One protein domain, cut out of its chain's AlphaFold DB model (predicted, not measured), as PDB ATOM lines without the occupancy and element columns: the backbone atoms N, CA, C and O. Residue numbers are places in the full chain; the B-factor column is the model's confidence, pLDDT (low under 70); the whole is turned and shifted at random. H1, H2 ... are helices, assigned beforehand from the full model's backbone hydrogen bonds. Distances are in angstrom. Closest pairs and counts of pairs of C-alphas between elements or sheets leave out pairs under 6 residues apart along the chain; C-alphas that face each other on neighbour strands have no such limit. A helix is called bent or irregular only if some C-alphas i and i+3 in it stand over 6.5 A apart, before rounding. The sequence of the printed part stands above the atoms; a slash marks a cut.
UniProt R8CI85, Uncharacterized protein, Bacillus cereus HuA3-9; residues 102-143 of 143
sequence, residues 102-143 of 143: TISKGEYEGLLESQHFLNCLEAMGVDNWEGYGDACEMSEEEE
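What this domain is: This is residues 102 to 143 of the 143 residues of an uncharacterized protein of Bacillus cereus HuA3-9 (UniProt R8CI85). Picture an open hook: H1 is the long straight arm, a bend without a named element follows at residues 124 to 131, and H2 is the shorter arm that turns back with a gap between it and H1. The printed part has 42 residues with two named helices, H1 then H2, and no named strand; its class is all helix. The whole is loose, with a radius of gyration of the C-alphas of 12.9 A, and flat, spanning 34 by 26 by 11 A.

How they stand to each other: Start with H1, residues 105 to 123, and watch y rise along it: its N-to-C direction has a y part of 0.90. Go on through residues 124 to 131, a short link of 8 residues, to H2, residues 132 to 141, where the y part of the direction is -0.88. H1 and H2 are apart, with no C-alpha of the one within 8 A of the other. In both H1 and H2, every backbone O i to N i+4 pair is within hydrogen-bond range.

Where its parts are: Find C-alpha 105 at (42.640, -31.261, -34.728); from there H1 runs 27.2 A to C-alpha 123 at (36.381, -6.799, -44.875). H2 begins at Tyr 132 and runs 14.5 A to C-alpha 141 at (34.021, -24.410, -61.298). Neither helix is bent.

The domain as a whole: The C-alphas of Thr 102 and Glu 130 are the two farthest apart, at 35.3 A, while those of Thr 102 and Glu 143, the first and last printed, are 19.6 A apart. The printed part has no cut, and Glu 143 is the chain's last residue. Residues 102 to 117, 119 to 125 and 127 to 143 stand free. The mean pLDDT of the printed part is 83.6; look for values under 70 at residues 127 to 128 and 142 to 143.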
ATOM      1  N   THR A 102      36.224 -36.599 -41.232       88.31
ATOM      2  CA  THR A 102      37.160 -36.742 -40.109       88.31
ATOM      3  C   THR A 102      38.500 -36.149 -40.514       88.31
ATOM      4  O   THR A 102      39.108 -36.626 -41.468       88.31
ATOM      5  N   ILE A 103      38.956 -35.137 -39.780       93.62
ATOM      6  CA  ILE A 103      40.264 -34.494 -39.955       93.62
ATOM      7  C   ILE A 103      40.985 -34.422 -38.611       93.62
ATOM      8  O   ILE A 103      40.369 -34.580 -37.551       93.62
ATOM      9  N   SER A 104      42.297 -34.206 -38.631       94.31
ATOM     10  CA  SER A 104      43.044 -33.992 -37.395       94.31
ATOM     11  C   SER A 104      42.688 -32.641 -36.764       94.31
ATOM     12  O   SER A 104      42.285 -31.693 -37.439       94.31
ATOM     13  N   LYS A 105      42.880 -32.523 -35.445       93.00
ATOM     14  CA  LYS A 105      42.640 -31.261 -34.728       93.00
ATOM     15  C   LYS A 105      43.482 -30.106 -35.288       93.00
ATOM     16  O   LYS A 105      42.977 -28.998 -35.395       93.00
ATOM     17  N   GLY A 106      44.734 -30.377 -35.660       94.94
ATOM     18  CA  GLY A 106      45.628 -29.360 -36.219       94.94
ATOM     19  C   GLY A 106      45.169 -28.851 -37.587       94.94
ATOM     20  O   GLY A 106      45.224 -27.653 -37.839       94.94
ATOM     21  N   GLU A 107      44.655 -29.734 -38.449       94.44
ATOM     22  CA  GLU A 107      44.073 -29.328 -39.737       94.44
ATOM     23  C   GLU A 107      42.808 -28.489 -39.541       94.44
ATOM     24  O   GLU A 107      42.635 -27.477 -40.214       94.44
ATOM     25  N   TYR A 108      41.955 -28.863 -38.583       93.25
ATOM     26  CA  TYR A 108      40.771 -28.077 -38.240       93.25
ATOM     27  C   TYR A 108      41.133 -26.656 -37.785       93.25
ATOM     28  O   TYR A 108      40.544 -25.688 -38.261       93.25
ATOM     29  N   GLU A 109      42.119 -26.522 -36.896       95.81
ATOM     30  CA  GLU A 109      42.577 -25.216 -36.403       95.81
ATOM     31  C   GLU A 109      43.167 -24.362 -37.536       95.81
ATOM     32  O   GLU A 109      42.811 -23.192 -37.664       95.81
ATOM     33  N   GLY A 110      43.972 -24.956 -38.424       95.31
ATOM     34  CA  GLY A 110      44.525 -24.256 -39.588       95.31
ATOM     35  C   GLY A 110      43.466 -23.779 -40.592       95.31
ATOM     36  O   GLY A 110      43.580 -22.677 -41.134       95.31
ATOM     37  N   LEU A 111      42.407 -24.565 -40.821       95.19
ATOM     38  CA  LEU A 111      41.264 -24.146 -41.648       95.19
ATOM     39  C   LEU A 111      40.543 -22.941 -41.034       95.19
ATOM     40  O   LEU A 111      40.170 -22.009 -41.744       95.19
ATOM     41  N   LEU A 112      40.386 -22.940 -39.711       94.12
ATOM     42  CA  LEU A 112      39.705 -21.874 -38.978       94.12
ATOM     43  C   LEU A 112      40.507 -20.563 -39.016       94.12
ATOM     44  O   LEU A 112      39.936 -19.492 -39.231       94.12
ATOM     45  N   GLU A 113      41.832 -20.650 -38.885       95.38
ATOM     46  CA  GLU A 113      42.747 -19.514 -39.060       95.38
ATOM     47  C   GLU A 113      42.721 -18.968 -40.494       95.38
ATOM     48  O   GLU A 113      42.646 -17.752 -40.694       95.38
ATOM     49  N   SER A 114      42.723 -19.855 -41.494       94.50
ATOM     50  CA  SER A 114      42.671 -19.476 -42.912       94.50
ATOM     51  C   SER A 114      41.363 -18.760 -43.256       94.50
ATOM     52  O   SER A 114      41.388 -17.695 -43.872       94.50
ATOM     53  N   GLN A 115      40.225 -19.280 -42.783       94.44
ATOM     54  CA  GLN A 115      38.918 -18.636 -42.946       94.44
ATOM     55  C   GLN A 115      38.898 -17.241 -42.315       94.44
ATOM     56  O   GLN A 115      38.425 -16.283 -42.924       94.44
ATOM     57  N   HIS A 116      39.423 -17.106 -41.094       92.62
ATOM     58  CA  HIS A 116      39.480 -15.818 -40.409       92.62
ATOM     59  C   HIS A 116      40.326 -14.799 -41.183       92.62
ATOM     60  O   HIS A 116      39.940 -13.635 -41.301       92.62
ATOM     61  N   PHE A 117      41.467 -15.223 -41.725       92.69
ATOM     62  CA  PHE A 117      42.321 -14.370 -42.544       92.69
ATOM     63  C   PHE A 117      41.618 -13.896 -43.823       92.69
ATOM     64  O   PHE A 117      41.635 -12.697 -44.102       92.69
ATOM     65  N   LEU A 118      40.950 -14.797 -44.552       87.81
ATOM     66  CA  LEU A 118      40.191 -14.454 -45.761       87.81
ATOM     67  C   LEU A 118      39.070 -13.449 -45.466       87.81
ATOM     68  O   LEU A 118      38.984 -12.419 -46.129       87.81
ATOM     69  N   ASN A 119      38.298 -13.674 -44.400       87.50
ATOM     70  CA  ASN A 119      37.254 -12.740 -43.969       87.50
ATOM     71  C   ASN A 119      37.825 -11.344 -43.647       87.50
ATOM     72  O   ASN A 119      37.183 -10.326 -43.896       87.50
ATOM     73  N   CYS A 120      39.036 -11.280 -43.080       89.44
ATOM     74  CA  CYS A 120      39.706 -10.011 -42.795       89.44
ATOM     75  C   CYS A 120      40.144  -9.284 -44.074       89.44
ATOM     76  O   CYS A 120      40.072  -8.057 -44.118       89.44
ATOM     77  N   LEU A 121      40.600 -10.012 -45.099       84.69
ATOM     78  CA  LEU A 121      40.939  -9.437 -46.403       84.69
ATOM     79  C   LEU A 121      39.695  -8.867 -47.092       84.69
ATOM     80  O   LEU A 121      39.701  -7.706 -47.502       84.69
ATOM     81  N   GLU A 122      38.613  -9.644 -47.140       83.12
ATOM     82  CA  GLU A 122      37.337  -9.218 -47.721       83.12
ATOM     83  C   GLU A 122      36.784  -7.972 -47.007       83.12
ATOM     84  O   GLU A 122      36.430  -6.984 -47.649       83.12
ATOM     85  N   ALA A 123      36.819  -7.948 -45.670       85.12
ATOM     86  CA  ALA A 123      36.381  -6.799 -44.875       85.12
ATOM     87  C   ALA A 123      37.204  -5.519 -45.121       85.12
ATOM     88  O   ALA A 123      36.713  -4.414 -44.884       85.12
ATOM     89  N   MET A 124      38.449  -5.651 -45.586       85.19
ATOM     90  CA  MET A 124      39.308  -4.524 -45.967       85.19
ATOM     91  C   MET A 124      39.107  -4.085 -47.425       85.19
ATOM     92  O   MET A 124      39.796  -3.170 -47.877       85.19
ATOM     93  N   GLY A 125      38.162  -4.694 -48.153       77.56
ATOM     94  CA  GLY A 125      37.882  -4.375 -49.555       77.56
ATOM     95  C   GLY A 125      38.972  -4.876 -50.497       77.56
ATOM     96  O   GLY A 125      39.266  -4.238 -51.505       77.56
ATOM     97  N   VAL A 126      39.616  -5.992 -50.146       75.56
ATOM     98  CA  VAL A 126      40.555  -6.702 -51.020       75.56
ATOM     99  C   VAL A 126      39.757  -7.556 -52.017       75.56
ATOM    100  O   VAL A 126      39.848  -8.774 -52.033       75.56
ATOM    101  N   ASP A 127      38.916  -6.905 -52.822       65.44
ATOM    102  CA  ASP A 127      38.047  -7.514 -53.844       65.44
ATOM    103  C   ASP A 127      38.523  -7.222 -55.283       65.44
ATOM    104  O   ASP A 127      37.965  -7.718 -56.258       65.44
ATOM    105  N   ASN A 128      39.577  -6.412 -55.419       64.00
ATOM    106  CA  ASN A 128      40.054  -5.837 -56.679       64.00
ATOM    107  C   ASN A 128      41.503  -6.208 -57.024       64.00
ATOM    108  O   ASN A 128      42.110  -5.591 -57.905       64.00
ATOM    109  N   TRP A 129      42.086  -7.181 -56.321       75.88
ATOM    110  CA  TRP A 129      43.396  -7.704 -56.688       75.88
ATOM    111  C   TRP A 129      43.330  -8.348 -58.071       75.88
ATOM    112  O   TRP A 129      42.368  -9.037 -58.410       75.88
ATOM    113  N   GLU A 130      44.357  -8.100 -58.882       76.50
ATOM    114  CA  GLU A 130      44.481  -8.714 -60.202       76.50
ATOM    115  C   GLU A 130      44.448 -10.242 -60.048       76.50
ATOM    116  O   GLU A 130      45.242 -10.811 -59.298       76.50
ATOM    117  N   GLY A 131      43.484 -10.888 -60.707       75.94
ATOM    118  CA  GLY A 131      43.258 -12.331 -60.610       75.94
ATOM    119  C   GLY A 131      42.408 -12.803 -59.423       75.94
ATOM    120  O   GLY A 131      42.179 -14.000 -59.315       75.94
ATOM    121  N   TYR A 132      41.907 -11.921 -58.545       79.75
ATOM    122  CA  TYR A 132      40.968 -12.322 -57.480       79.75
ATOM    123  C   TYR A 132      39.641 -12.820 -58.061       79.75
ATOM    124  O   TYR A 132      39.169 -13.883 -57.679       79.75
ATOM    125  N   GLY A 133      39.092 -12.089 -59.039       75.75
ATOM    126  CA  GLY A 133      37.902 -12.518 -59.782       75.75
ATOM    127  C   GLY A 133      38.121 -13.855 -60.492       75.75
ATOM    128  O   GLY A 133      37.309 -14.757 -60.332       75.75
ATOM    129  N   ASP A 134      39.264 -14.016 -61.168       82.25
ATOM    130  CA  ASP A 134      39.629 -15.274 -61.829       82.25
ATOM    131  C   ASP A 134      39.760 -16.431 -60.816       82.25
ATOM    132  O   ASP A 134      39.333 -17.548 -61.086       82.25
ATOM    133  N   ALA A 135      40.319 -16.178 -59.626       81.44
ATOM    134  CA  ALA A 135      40.433 -17.180 -58.565       81.44
ATOM    135  C   ALA A 135      39.068 -17.572 -57.978       81.44
ATOM    136  O   ALA A 135      38.855 -18.748 -57.679       81.44
ATOM    137  N   CYS A 136      38.144 -16.615 -57.838       77.75
ATOM    138  CA  CYS A 136      36.760 -16.893 -57.463       77.75
ATOM    139  C   CYS A 136      36.065 -17.754 -58.527       77.75
ATOM    140  O   CYS A 136      35.522 -18.799 -58.176       77.75
ATOM    141  N   GLU A 137      36.161 -17.385 -59.809       82.25
ATOM    142  CA  GLU A 137      35.592 -18.166 -60.919       82.25
ATOM    143  C   GLU A 137      36.153 -19.597 -60.945       82.25
ATOM    144  O   GLU A 137      35.393 -20.559 -61.017       82.25
ATOM    145  N   MET A 138      37.470 -19.765 -60.780       82.50
ATOM    146  CA  MET A 138      38.097 -21.090 -60.708       82.50
ATOM    147  C   MET A 138      37.610 -21.923 -59.514       82.50
ATOM    148  O   MET A 138      37.488 -23.138 -59.637       82.50
ATOM    149  N   SER A 139      37.339 -21.299 -58.365       78.00
ATOM    150  CA  SER A 139      36.836 -22.019 -57.188       78.00
ATOM    151  C   SER A 139      35.390 -22.494 -57.348       78.00
ATOM    152  O   SER A 139      35.053 -23.570 -56.862       78.00
ATOM    153  N   GLU A 140      34.556 -21.734 -58.062       75.44
ATOM    154  CA  GLU A 140      33.154 -22.079 -58.334       75.44
ATOM    155  C   GLU A 140      33.017 -23.195 -59.385       75.44
ATOM    156  O   GLU A 140      32.038 -23.937 -59.374       75.44
ATOM    157  N   GLU A 141      33.994 -23.342 -60.287       74.81
ATOM    158  CA  GLU A 141      34.021 -24.410 -61.298       74.81
ATOM    159  C   GLU A 141      34.471 -25.783 -60.751       74.81
ATOM    160  O   GLU A 141      34.244 -26.804 -61.407       74.81
ATOM    161  N   GLU A 142      35.112 -25.831 -59.576       57.31
ATOM    162  CA  GLU A 142      35.607 -27.069 -58.944       57.31
ATOM    163  C   GLU A 142      34.603 -27.735 -57.969       57.31
ATOM    164  O   GLU A 142      34.859 -28.861 -57.524       57.31
ATOM    165  N   GLU A 143      33.466 -27.090 -57.661       47.19
ATOM    166  CA  GLU A 143      32.354 -27.638 -56.846       47.19
ATOM    167  C   GLU A 143      31.340 -28.481 -57.648       47.19
ATOM    168  O   GLU A 143      30.869 -29.509 -57.091       47.19
TER     169      GLU A 143